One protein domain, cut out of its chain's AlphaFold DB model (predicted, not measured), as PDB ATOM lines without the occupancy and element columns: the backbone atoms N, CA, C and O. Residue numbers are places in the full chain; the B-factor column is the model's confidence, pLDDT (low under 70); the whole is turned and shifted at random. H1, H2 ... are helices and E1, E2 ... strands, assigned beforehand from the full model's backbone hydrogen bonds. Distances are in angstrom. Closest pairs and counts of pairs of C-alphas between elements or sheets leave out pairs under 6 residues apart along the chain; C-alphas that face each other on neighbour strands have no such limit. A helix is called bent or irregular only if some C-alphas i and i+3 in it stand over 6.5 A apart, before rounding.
ATOM      1  N   THR A 305      50.146  27.820   1.738       91.06
ATOM      2  CA  THR A 305      50.128  28.841   0.679       91.06
ATOM      3  C   THR A 305      51.289  29.825   0.831       91.06
ATOM      4  O   THR A 305      51.942  29.857   1.876       91.06
ATOM      5  N   PHE A 306      51.582  30.575  -0.233       89.81
ATOM      6  CA  PHE A 306      52.696  31.521  -0.317       89.81
ATOM      7  C   PHE A 306      52.203  32.899  -0.748       89.81
ATOM      8  O   PHE A 306      51.577  33.023  -1.799       89.81
ATOM      9  N   LEU A 307      52.509  33.940   0.017       88.12
ATOM     10  CA  LEU A 307      52.047  35.300  -0.265       88.12
ATOM     11  C   LEU A 307      53.214  36.282  -0.421       88.12
ATOM     12  O   LEU A 307      54.306  36.055   0.098       88.12
ATOM     13  N   GLY A 308      52.963  37.362  -1.164       81.75
ATOM     14  CA  GLY A 308      53.925  38.441  -1.391       81.75
ATOM     15  C   GLY A 308      55.113  38.075  -2.288       81.75
ATOM     16  O   GLY A 308      55.262  36.949  -2.778       81.75
ATOM     17  N   LYS A 309      55.988  39.057  -2.514       78.12
ATOM     18  CA  LYS A 309      57.206  38.914  -3.333       78.12
ATOM     19  C   LYS A 309      58.255  38.013  -2.690       78.12
ATOM     20  O   LYS A 309      59.032  37.371  -3.402       78.12
ATOM     21  N   GLU A 310      58.244  37.915  -1.367       79.62
ATOM     22  CA  GLU A 310      59.201  37.114  -0.602       79.62
ATOM     23  C   GLU A 310      58.807  35.632  -0.463       79.62
ATOM     24  O   GLU A 310      59.563  34.864   0.121       79.62
ATOM     25  N   ASP A 311      57.686  35.180  -1.051       82.06
ATOM     26  CA  ASP A 311      57.158  33.814  -0.844       82.06
ATOM     27  C   ASP A 311      56.917  33.498   0.648       82.06
ATOM     28  O   ASP A 311      57.283  32.426   1.143       82.06
ATOM     29  N   ILE A 312      56.271  34.410   1.377       84.62
ATOM     30  CA  ILE A 312      55.948  34.209   2.792       84.62
ATOM     31  C   ILE A 312      55.054  32.977   2.916       84.62
ATOM     32  O   ILE A 312      53.958  32.928   2.354       84.62
ATOM     33  N   ARG A 313      55.549  31.950   3.611       86.81
ATOM     34  CA  ARG A 313      54.912  30.634   3.690       86.81
ATOM     35  C   ARG A 313      53.973  30.547   4.889       86.81
ATOM     36  O   ARG A 313      54.410  30.655   6.030       86.81
ATOM     37  N   PHE A 314      52.726  30.178   4.624       87.25
ATOM     38  CA  PHE A 314      51.740  29.804   5.637       87.25
ATOM     39  C   PHE A 314      51.610  28.288   5.673       87.25
ATOM     40  O   PHE A 314      51.494  27.659   4.624       87.25
ATOM     41  N   SER A 315      51.647  27.684   6.862       85.38
ATOM     42  CA  SER A 315      51.544  26.224   7.024       85.38
ATOM     43  C   SER A 315      50.196  25.669   6.553       85.38
ATOM     44  O   SER A 315      50.159  24.556   6.037       85.38
ATOM     45  N   LYS A 316      49.129  26.465   6.673       89.38
ATOM     46  CA  LYS A 316      47.757  26.188   6.229       89.38
ATOM     47  C   LYS A 316      47.214  27.415   5.493       89.38
ATOM     48  O   LYS A 316      47.628  28.528   5.814       89.38
ATOM     49  N   ILE A 317      46.271  27.259   4.561       90.94
ATOM     50  CA  ILE A 317      45.659  28.409   3.874       90.94
ATOM     51  C   ILE A 317      44.969  29.330   4.880       90.94
ATOM     52  O   ILE A 317      45.143  30.543   4.797       90.94
ATOM     53  N   LEU A 318      44.237  28.774   5.849       90.31
ATOM     54  CA  LEU A 318      43.554  29.577   6.867       90.31
ATOM     55  C   LEU A 318      44.503  30.434   7.708       90.31
ATOM     56  O   LEU A 318      44.121  31.528   8.115       90.31
ATOM     57  N   ASN A 319      45.771  30.037   7.849       87.81
ATOM     58  CA  ASN A 319      46.761  30.849   8.558       87.81
ATOM     59  C   ASN A 319      47.053  32.184   7.859       87.81
ATOM     60  O   ASN A 319      47.549  33.099   8.505       87.81
ATOM     61  N   ALA A 320      46.724  32.338   6.573       86.12
ATOM     62  CA  ALA A 320      46.800  33.637   5.905       86.12
ATOM     63  C   ALA A 320      45.734  34.634   6.406       86.12
ATOM     64  O   ALA A 320      45.906  35.847   6.288       86.12
ATOM     65  N   PHE A 321      44.637  34.136   6.978       84.94
ATOM     66  CA  PHE A 321      43.500  34.926   7.459       84.94
ATOM     67  C   PHE A 321      43.460  35.039   8.981       84.94
ATOM     68  O   PHE A 321      42.858  35.976   9.506       84.94
ATOM     69  N   ASP A 322      44.065  34.071   9.664       79.50
ATOM     70  CA  ASP A 322      44.072  33.933  11.112       79.50
ATOM     71  C   ASP A 322      45.318  33.149  11.553       79.50
ATOM     72  O   ASP A 322      45.337  31.922  11.475       79.50
ATOM     73  N   MET A 323      46.402  33.837  11.931       76.44
ATOM     74  CA  MET A 323      47.697  33.195  12.200       76.44
ATOM     75  C   MET A 323      47.716  32.394  13.508       76.44
ATOM     76  O   MET A 323      48.260  32.834  14.516       76.44
ATOM     77  N   GLN A 324      47.202  31.167  13.440       74.19
ATOM     78  CA  GLN A 324      47.295  30.153  14.488       74.19
ATOM     79  C   GLN A 324      48.301  29.079  14.052       74.19
ATOM     80  O   GLN A 324      48.036  28.248  13.179       74.19
ATOM     81  N   TYR A 325      49.523  29.139  14.589       64.88
ATOM     82  CA  TYR A 325      50.607  28.246  14.156       64.88
ATOM     83  C   TYR A 325      50.424  26.818  14.678       64.88
ATOM     84  O   TYR A 325      50.413  25.878  13.880       64.88
ATOM     85  N   ASN A 326      50.274  26.675  15.998       66.75
ATOM     86  CA  ASN A 326      50.172  25.381  16.680       66.75
ATOM     87  C   ASN A 326      48.737  25.015  17.073       66.75
ATOM     88  O   ASN A 326      48.486  23.866  17.428       66.75
ATOM     89  N   ASP A 327      47.810  25.962  16.949       73.06
ATOM     90  CA  ASP A 327      46.425  25.815  17.376       73.06
ATOM     91  C   ASP A 327      45.471  25.709  16.176       73.06
ATOM     92  O   ASP A 327      45.860  25.816  15.002       73.06
ATOM     93  N   LEU A 328      44.205  25.423  16.473       79.00
ATOM     94  CA  LEU A 328      43.129  25.510  15.490       79.00
ATOM     95  C   LEU A 328      42.856  26.985  15.173       79.00
ATOM     96  O   LEU A 328      42.931  27.836  16.055       79.00
ATOM     97  N   ASN A 329      42.544  27.277  13.910       83.50
ATOM     98  CA  ASN A 329      42.108  28.611  13.512       83.50
ATOM     99  C   ASN A 329      40.766  28.928  14.184       83.50
ATOM    100  O   ASN A 329      39.865  28.090  14.186       83.50
ATOM    101  N   GLU A 330      40.633  30.133  14.738       83.31
ATOM    102  CA  GLU A 330      39.360  30.642  15.250       83.31
ATOM    103  C   GLU A 330      38.423  30.986  14.092       83.31
ATOM    104  O   GLU A 330      37.217  30.757  14.175       83.31
ATOM    105  N   LYS A 331      38.987  31.518  12.998       85.50
ATOM    106  CA  LYS A 331      38.250  31.745  11.752       85.50
ATOM    107  C   LYS A 331      38.235  30.498  10.888       85.50
ATOM    108  O   LYS A 331      39.274  29.885  10.636       85.50
ATOM    109  N   ASP A 332      37.074  30.219  10.316       88.81
ATOM    110  CA  ASP A 332      36.907  29.176   9.315       88.81
ATOM    111  C   ASP A 332      36.689  29.788   7.917       88.81
ATOM    112  O   ASP A 332      36.519  30.996   7.730       88.81
ATOM    113  N   ILE A 333      36.645  28.944   6.889       90.38
ATOM    114  CA  ILE A 333      36.361  29.315   5.499       90.38
ATOM    115  C   ILE A 333      35.017  30.043   5.316       90.38
ATOM    116  O   ILE A 333      34.765  30.655   4.273       90.38
ATOM    117  N   TYR A 334      34.133  29.949   6.308       91.44
ATOM    118  CA  TYR A 334      32.834  30.607   6.313       91.44
ATOM    119  C   TYR A 334      32.942  32.098   6.659       91.44
ATOM    120  O   TYR A 334      32.087  32.871   6.230       91.44
ATOM    121  N   ASP A 335      34.013  32.499   7.347       89.81
ATOM    122  CA  ASP A 335      34.217  33.854   7.873       89.81
ATOM    123  C   ASP A 335      35.096  34.724   6.961       89.81
ATOM    124  O   ASP A 335      35.173  35.942   7.120       89.81
ATOM    125  N   ILE A 336      35.777  34.110   5.991       89.56
ATOM    126  CA  ILE A 336      36.758  34.778   5.122       89.56
ATOM    127  C   ILE A 336      36.126  35.336   3.844       89.56
ATOM    128  O   ILE A 336      35.148  34.805   3.326       89.56
ATOM    129  N   SER A 337      36.693  36.401   3.279       92.12
ATOM    130  CA  SER A 337      36.214  37.020   2.033       92.12
ATOM    131  C   SER A 337      36.537  36.174   0.786       92.12
ATOM    132  O   SER A 337      37.450  35.351   0.803       92.12
ATOM    133  N   ASN A 338      35.783  36.339  -0.310       94.31
ATOM    134  CA  ASN A 338      36.087  35.628  -1.567       94.31
ATOM    135  C   ASN A 338      37.389  36.148  -2.193       94.31
ATOM    136  O   ASN A 338      38.148  35.382  -2.781       94.31
ATOM    137  N   GLU A 339      37.661  37.437  -2.018       94.00
ATOM    138  CA  GLU A 339      38.859  38.137  -2.468       94.00
ATOM    139  C   GLU A 339      40.109  37.557  -1.809       94.00
ATOM    140  O   GLU A 339      41.061  37.167  -2.488       94.00
ATOM    141  N   GLY A 340      40.083  37.403  -0.485       91.50
ATOM    142  CA  GLY A 340      41.195  36.796   0.227       91.50
ATOM    143  C   GLY A 340      41.379  35.324  -0.151       91.50
ATOM    144  O   GLY A 340      42.506  34.886  -0.365       91.50
ATOM    145  N   VAL A 341      40.294  34.557  -0.335       94.12
ATOM    146  CA  VAL A 341      40.376  33.166  -0.833       94.12
ATOM    147  C   VAL A 341      41.050  33.109  -2.203       94.12
ATOM    148  O   VAL A 341      41.900  32.247  -2.427       94.12
ATOM    149  N   LEU A 342      40.708  34.029  -3.108       94.44
ATOM    150  CA  LEU A 342      41.316  34.126  -4.432       94.44
ATOM    151  C   LEU A 342      42.825  34.379  -4.337       94.44
ATOM    152  O   LEU A 342      43.604  33.649  -4.955       94.44
ATOM    153  N   ILE A 343      43.237  35.349  -3.516       91.69
ATOM    154  CA  ILE A 343      44.652  35.670  -3.284       91.69
ATOM    155  C   ILE A 343      45.393  34.471  -2.678       91.69
ATOM    156  O   ILE A 343      46.463  34.091  -3.162       91.69
ATOM    157  N   ALA A 344      44.807  33.817  -1.674       92.00
ATOM    158  CA  ALA A 344      45.389  32.630  -1.059       92.00
ATOM    159  C   ALA A 344      45.539  31.471  -2.057       92.00
ATOM    160  O   ALA A 344      46.554  30.774  -2.042       92.00
ATOM    161  N   CYS A 345      44.581  31.287  -2.970       92.81
ATOM    162  CA  CYS A 345      44.673  30.288  -4.036       92.81
ATOM    163  C   CYS A 345      45.729  30.660  -5.092       92.81
ATOM    164  O   CYS A 345      46.452  29.790  -5.574       92.81
ATOM    165  N   TRP A 346      45.899  31.941  -5.436       90.94
ATOM    166  CA  TRP A 346      47.019  32.381  -6.282       90.94
ATOM    167  C   TRP A 346      48.382  32.099  -5.642       90.94
ATOM    168  O   TRP A 346      49.350  31.795  -6.351       90.94
ATOM    169  N   GLY A 347      48.452  32.131  -4.311       88.44
ATOM    170  CA  GLY A 347      49.653  31.802  -3.557       88.44
ATOM    171  C   GLY A 347      50.133  30.358  -3.718       88.44
ATOM    172  O   GLY A 347      51.338  30.102  -3.748       88.44
ATOM    173  N   LEU A 348      49.227  29.406  -3.959       87.94
ATOM    174  CA  LEU A 348      49.563  27.993  -4.207       87.94
ATOM    175  C   LEU A 348      50.522  27.834  -5.395       87.94
ATOM    176  O   LEU A 348      51.500  27.078  -5.362       87.94
ATOM    177  N   SER A 349      50.287  28.638  -6.432       82.06
ATOM    178  CA  SER A 349      51.103  28.686  -7.641       82.06
ATOM    179  C   SER A 349      52.149  29.808  -7.631       82.06
ATOM    180  O   SER A 349      52.842  29.973  -8.634       82.06
ATOM    181  N   LYS A 350      52.366  30.485  -6.489       85.44
ATOM    182  CA  LYS A 350      53.273  31.642  -6.330       85.44
ATOM    183  C   LYS A 350      52.977  32.779  -7.319       85.44
ATOM    184  O   LYS A 350      53.864  33.548  -7.683       85.44
ATOM    185  N   LYS A 351      51.727  32.872  -7.790       85.69
ATOM    186  CA  LYS A 351      51.306  33.889  -8.766       85.69
ATOM    187  C   LYS A 351      51.263  35.282  -8.158       85.69
ATOM    188  O   LYS A 351      51.499  36.246  -8.874       85.69
ATOM    189  N   THR A 352      51.031  35.373  -6.852       84.38
ATOM    190  CA  THR A 352      51.007  36.615  -6.062       84.38
ATOM    191  C   THR A 352      52.231  37.504  -6.296       84.38
ATOM    192  O   THR A 352      52.096  38.718  -6.294       84.38
ATOM    193  N   LYS A 353      53.393  36.924  -6.625       84.88
ATOM    194  CA  LYS A 353      54.620  37.652  -7.003       84.88
ATOM    195  C   LYS A 353      54.499  38.549  -8.229       84.88
ATOM    196  O   LYS A 353      55.242  39.517  -8.360       84.88
ATOM    197  N   TYR A 354      53.633  38.168  -9.159       85.56
ATOM    198  CA  TYR A 354      53.500  38.801 -10.469       85.56
ATOM    199  C   TYR A 354      52.256  39.682 -10.563       85.56
ATOM    200  O   TYR A 354      52.075  40.375 -11.564       85.56
ATOM    201  N   ILE A 355      51.390  39.640  -9.549       85.44
ATOM    202  CA  ILE A 355      50.136  40.385  -9.535       85.44
ATOM    203  C   ILE A 355      50.378  41.715  -8.828       85.44
ATOM    204  O   ILE A 355      50.879  41.771  -7.709       85.44
ATOM    205  N   THR A 356      50.027  42.799  -9.507       84.75
ATOM    206  CA  THR A 356      50.157  44.173  -9.034       84.75
ATOM    207  C   THR A 356      48.816  44.882  -9.165       84.75
ATOM    208  O   THR A 356      47.925  44.431  -9.884       84.75
ATOM    209  N   LYS A 357      48.679  46.051  -8.533       84.00
ATOM    210  CA  LYS A 357      47.496  46.917  -8.687       84.00
ATOM    211  C   LYS A 357      47.158  47.238 -10.155       84.00
ATOM    212  O   LYS A 357      46.010  47.524 -10.467       84.00
ATOM    213  N   GLU A 358      48.162  47.230 -11.033       85.31
ATOM    214  CA  GLU A 358      48.036  47.630 -12.437       85.31
ATOM    215  C   GLU A 358      47.493  46.498 -13.306       85.31
ATOM    216  O   GLU A 358      46.690  46.760 -14.195       85.31
ATOM    217  N   ASN A 359      47.887  45.251 -13.032       89.56
ATOM    218  CA  ASN A 359      47.496  44.106 -13.854       89.56
ATOM    219  C   ASN A 359      46.399  43.235 -13.227       89.56
ATOM    220  O   ASN A 359      45.869  42.367 -13.909       89.56
ATOM    221  N   ILE A 360      46.026  43.450 -11.960       87.56
ATOM    222  CA  ILE A 360      45.099  42.580 -11.218       87.56
ATOM    223  C   ILE A 360      43.798  42.283 -11.969       87.56
ATOM    224  O   ILE A 360      43.326  41.148 -11.937       87.56
ATOM    225  N   LYS A 361      43.248  43.267 -12.692       88.56
ATOM    226  CA  LYS A 361      42.005  43.119 -13.462       88.56
ATOM    227  C   LYS A 361      42.109  42.029 -14.532       88.56
ATOM    228  O   LYS A 361      41.123  41.342 -14.773       88.56
ATOM    229  N   ASP A 362      43.298  41.816 -15.092       88.75
ATOM    230  CA  ASP A 362      43.561  40.781 -16.099       88.75
ATOM    231  C   ASP A 362      43.663  39.375 -15.481       88.75
ATOM    232  O   ASP A 362      43.516  38.367 -16.173       88.75
ATOM    233  N   TRP A 363      43.913  39.292 -14.170       88.38
ATOM    234  CA  TRP A 363      44.049  38.029 -13.442       88.38
ATOM    235  C   TRP A 363      42.738  37.543 -12.824       88.38
ATOM    236  O   TRP A 363      42.617  36.341 -12.563       88.38
ATOM    237  N   ILE A 364      41.776  38.441 -12.573       90.94
ATOM    238  CA  ILE A 364      40.508  38.095 -11.918       90.94
ATOM    239  C   ILE A 364      39.738  37.099 -12.797       90.94
ATOM    240  O   ILE A 364      39.383  37.406 -13.938       90.94
ATOM    241  N   PRO A 365      39.463  35.887 -12.291       91.00
ATOM    242  CA  PRO A 365      38.755  34.889 -13.066       91.00
ATOM    243  C   PRO A 365      37.254  35.176 -13.100       91.00
ATOM    244  O   PRO A 365      36.655  35.532 -12.089       91.00
ATOM    245  N   ASN A 366      36.620  34.919 -14.243       91.50
ATOM    246  CA  ASN A 366      35.164  34.885 -14.325       91.50
ATOM    247  C   ASN A 366      34.649  33.529 -13.809       91.50
ATOM    248  O   ASN A 366      34.783  32.513 -14.496       91.50
ATOM    249  N   ILE A 367      34.110  33.506 -12.585       92.62
ATOM    250  CA  ILE A 367      33.611  32.298 -11.915       92.62
ATOM    251  C   ILE A 367      32.114  32.452 -11.648       92.62
ATOM    252  O   ILE A 367      31.680  33.327 -10.909       92.62
ATOM    253  N   GLU A 368      31.312  31.549 -12.209       89.75
ATOM    254  CA  GLU A 368      29.855  31.600 -12.092       89.75
ATOM    255  C   GLU A 368      29.374  31.575 -10.628       89.75
ATOM    256  O   GLU A 368      29.636  30.627  -9.875       89.75
ATOM    257  N   GLY A 369      28.602  32.593 -10.234       88.75
ATOM    258  CA  GLY A 369      28.023  32.723  -8.892       88.75
ATOM    259  C   GLY A 369      28.999  33.214  -7.815       88.75
ATOM    260  O   GLY A 369      28.685  33.123  -6.623       88.75
ATOM    261  N   VAL A 370      30.170  33.710  -8.224       93.56
ATOM    262  CA  VAL A 370      31.154  34.370  -7.364       93.56
ATOM    263  C   VAL A 370      31.410  35.768  -7.918       93.56
ATOM    264  O   VAL A 370      31.843  35.919  -9.055       93.56
ATOM    265  N   GLU A 371      31.149  36.778  -7.099       91.75
ATOM    266  CA  GLU A 371      31.504  38.164  -7.391       91.75
ATOM    267  C   GLU A 371      32.745  38.533  -6.582       91.75
ATOM    268  O   GLU A 371      32.903  38.069  -5.446       91.75
ATOM    269  N   PHE A 372      33.618  39.330  -7.195       93.75
ATOM    270  CA  PHE A 372      34.831  39.845  -6.573       93.75
ATOM    271  C   PHE A 372      34.780  41.364  -6.529       93.75
ATOM    272  O   PHE A 372      34.593  42.014  -7.561       93.75
ATOM    273  N   ASP A 373      35.010  41.920  -5.348       93.38
ATOM    274  CA  ASP A 373      35.249  43.344  -5.170       93.38
ATOM    275  C   ASP A 373      36.690  43.679  -5.591       93.38
ATOM    276  O   ASP A 373      37.672  43.291  -4.949       93.38
ATOM    277  N   VAL A 374      36.814  44.383  -6.718       90.31
ATOM    278  CA  VAL A 374      38.108  44.751  -7.309       90.31
ATOM    279  C   VAL A 374      38.861  45.746  -6.430       90.31
ATOM    280  O   VAL A 374      40.083  45.646  -6.323       90.31
ATOM    281  N   ASP A 375      38.158  46.680  -5.793       90.56
ATOM    282  CA  ASP A 375      38.788  47.698  -4.954       90.56
ATOM    283  C   ASP A 375      39.343  47.053  -3.685       90.56
ATOM    284  O   ASP A 375      40.497  47.297  -3.323       90.56
ATOM    285  N   LYS A 376      38.585  46.125  -3.090       90.44
ATOM    286  CA  LYS A 376      39.058  45.303  -1.971       90.44
ATOM    287  C   LYS A 376      40.262  44.438  -2.347       90.44
ATOM    288  O   LYS A 376      41.221  44.359  -1.586       90.44
ATOM    289  N   LEU A 377      40.258  43.809  -3.523       89.75
ATOM    290  CA  LEU A 377      41.406  43.036  -4.006       89.75
ATOM    291  C   LEU A 377      42.658  43.906  -4.193       89.75
ATOM    292  O   LEU A 377      43.752  43.504  -3.800       89.75
ATOM    293  N   ILE A 378      42.508  45.095  -4.788       88.56
ATOM    294  CA  ILE A 378      43.606  46.055  -4.957       88.56
ATOM    295  C   ILE A 378      44.169  46.462  -3.596       88.56
ATOM    296  O   ILE A 378      45.389  46.553  -3.453       88.56
ATOM    297  N   ASP A 379      43.297  46.707  -2.619       88.12
ATOM    298  CA  ASP A 379      43.683  47.048  -1.255       88.12
ATOM    299  C   ASP A 379      44.501  45.923  -0.607       88.12
ATOM    300  O   ASP A 379      45.662  46.127  -0.258       88.12
ATOM    301  N   MET A 380      43.976  44.691  -0.598       87.94
ATOM    302  CA  MET A 380      44.678  43.525  -0.047       87.94
ATOM    303  C   MET A 380      46.046  43.296  -0.707       87.94
ATOM    304  O   MET A 380      47.011  42.980  -0.016       87.94
ATOM    305  N   ILE A 381      46.168  43.486  -2.030       85.00
ATOM    306  CA  ILE A 381      47.447  43.317  -2.743       85.00
ATOM    307  C   ILE A 381      48.490  44.365  -2.349       85.00
ATOM    308  O   ILE A 381      49.672  44.029  -2.288       85.00
ATOM    309  N   LYS A 382      48.096  45.614  -2.068       82.69
ATOM    310  CA  LYS A 382      49.049  46.647  -1.618       82.69
ATOM    311  C   LYS A 382      49.731  46.247  -0.313       82.69
ATOM    312  O   LYS A 382      50.924  46.489  -0.163       82.69
ATOM    313  N   HIS A 383      48.981  45.596   0.569       80.62
ATOM    314  CA  HIS A 383      49.431  45.205   1.899       80.62
ATOM    315  C   HIS A 383      50.065  43.800   1.949       80.62
ATOM    316  O   HIS A 383      50.510  43.372   3.010       80.62
ATOM    317  N   LEU A 384      50.169  43.081   0.820       77.62
ATOM    318  CA  LEU A 384      50.751  41.725   0.775       77.62
ATOM    319  C   LEU A 384      52.230  41.663   1.174       77.62
ATOM    320  O   LEU A 384      52.680  40.622   1.651       77.62
ATOM    321  N   ASP A 385      52.970  42.743   0.921       74.19
ATOM    322  CA  ASP A 385      54.400  42.859   1.222       74.19
ATOM    323  C   ASP A 385      54.647  43.646   2.532       74.19
ATOM    324  O   ASP A 385      55.798  43.875   2.907       74.19
ATOM    325  N   GLU A 386      53.594  44.097   3.227       72.75
ATOM    326  CA  GLU A 386      53.732  44.866   4.465       72.75
ATOM    327  C   GLU A 386      53.894  43.964   5.701       72.75
ATOM    328  O   GLU A 386      53.305  42.881   5.780       72.75
ATOM    329  N   PRO A 387      54.665  44.401   6.714       59.00
ATOM    330  CA  PRO A 387      54.785  43.669   7.965       59.00
ATOM    331  C   PRO A 387      53.459  43.702   8.747       59.00
ATOM    332  O   PRO A 387      53.016  44.753   9.193       59.00
ATOM    333  N   TYR A 388      52.859  42.521   8.924       63.00
ATOM    334  CA  TYR A 388      51.825  42.143   9.902       63.00
ATOM    335  C   TYR A 388      50.892  43.266  10.413       63.00
ATOM    336  O   TYR A 388      51.145  43.862  11.460       63.00
ATOM    337  N   TYR A 389      49.722  43.447   9.794       45.16
ATOM    338  CA  TYR A 389      48.638  44.220  10.413       45.16
ATOM    339  C   TYR A 389      47.825  43.318  11.362       45.16
ATOM    340  O   TYR A 389      47.047  42.472  10.927       45.16
ATOM    341  N   ASN A 390      48.006  43.468  12.680       51.03
ATOM    342  CA  ASN A 390      47.244  42.750  13.723       51.03
ATOM    343  C   ASN A 390      47.223  41.208  13.596       51.03
ATOM    344  O   ASN A 390      46.232  40.571  13.947       51.03
ATOM    345  N   GLY A 391      48.295  40.599  13.084       55.47
ATOM    346  CA  GLY A 391      48.410  39.139  13.017       55.47
ATOM    347  C   GLY A 391      47.604  38.456  11.898       55.47
ATOM    348  O   GLY A 391      47.444  37.240  11.942       55.47
ATOM    349  N   GLN A 392      47.115  39.183  10.882       59.38
ATOM    350  CA  GLN A 392      46.373  38.607   9.742       59.38
ATOM    351  C   GLN A 392      46.849  39.218   8.411       59.38
ATOM    352  O   GLN A 392      46.959  40.435   8.312       59.38
ATOM    353  N   TYR A 393      47.131  38.393   7.391       67.12
ATOM    354  CA  TYR A 393      47.612  38.863   6.075       67.12
ATOM    355  C   TYR A 393      46.480  39.244   5.115       67.12
ATOM    356  O   TYR A 393      46.643  40.133   4.287       67.12
ATOM    357  N   LEU A 394      45.339  38.556   5.194       64.50
ATOM    358  CA  LEU A 394      44.228  38.693   4.247       64.50
ATOM    359  C   LEU A 394      42.926  39.075   4.966       64.50
ATOM    360  O   LEU A 394      41.970  38.299   4.967       64.50
ATOM    361  N   LYS A 395      42.904  40.245   5.615       63.44
ATOM    362  CA  LYS A 395      41.751  40.707   6.407       63.44
ATOM    363  C   LYS A 395      40.579  41.212   5.560       63.44
ATOM    364  O   LYS A 395      40.817  41.881   4.532       63.44
TER     365      LYS A 395
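This is residues 305 to 395 of the 395 residues of an uncharacterized protein of Eubacterium sp. CAG:248 (UniProt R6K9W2). What is the main picture? A tiny hairpin of E1 and E2 packs, mainly through E1, on residues 343 to 348 of the helix H2 near the middle, while the longest helix, H5, packs on H2 with its residues 376 to 380 alone and runs the same way at a steep tilt of 43 degrees. The short helices H1 and H3 sit near H2, H4 sits near H5, and much of the rest is loop. What are the parts and the size? There are 91 residues printed, with two strands, E1 and E2, in one antiparallel sheet, then H1 to H5 in chain order; the class is mostly helix, though only 41 residues are in named elements. The whole is compact, with a radius of gyration of the C-alphas of 12.5 A and spans of 37 by 30 by 22 A.

How do the strands pair? E1, residues 305 to 307, and E2, residues 312 to 314, form an antiparallel hairpin at 149 degrees between their directions. N 307 and O 312 are within hydrogen-bond range at 2.9 A, as are N 305 and O 314 at 3.2 A. What stands next to the hairpin? The closest C-alphas of E1 and H2, residues 338 to 348, are those of Phe 306 and Gly 347, 4.5 A apart. H1, residues 317 to 320, is close to H2 but not clearly touching, with the closest C-alphas, of Ile 317 and Ala 344, 6.5 A apart; H3, residues 351 to 354, is likewise close to H2 but not clearly touching, with Trp 346 and Thr 352 closest at 5.8 A between C-alphas. Where is the longest helix? H5, residues 374 to 385, touches H2 with residues 376 to 380 alone, the same way at a steep tilt of 43 degrees, and the closest C-alphas, of Glu 339 and Leu 377, are 5.7 A apart. H4, residues 360 to 363, is close to H5 but not clearly touching, with the C-alphas of Ile 360 and Ile 378 closest at 7.3 A, and is apart from H2. How complete are the helix backbones? O i to N i+4 pairs are within hydrogen-bond range in 6 of 7 cases in H2 and 7 of 8 in H5; H1, H3 and H4 are too short for such a pair.

Where does the hairpin lie? E1 begins at C-alpha 305, (50.128, 28.841, 0.679), and E2 ends at C-alpha 314, (51.740, 29.804, 5.637). How long are the longer helices? H2 is 15.7 A from first to last C-alpha; H5 is 18.5 A and ends at C-alpha 385, (54.400, 42.859, 1.222). H5 is irregular, with C-alphas 382 and 385 7.1 A apart.

How large is it, and is it cut? The two farthest C-alphas, of Asp 327 and Glu 358, are 37.0 A apart, and the printed part has no cut. Which link is long, and where is confidence low? The link from H1 to H2, residues 321 to 337, is long; pLDDT is under 70 at residues 325 to 326 and 387 to 395.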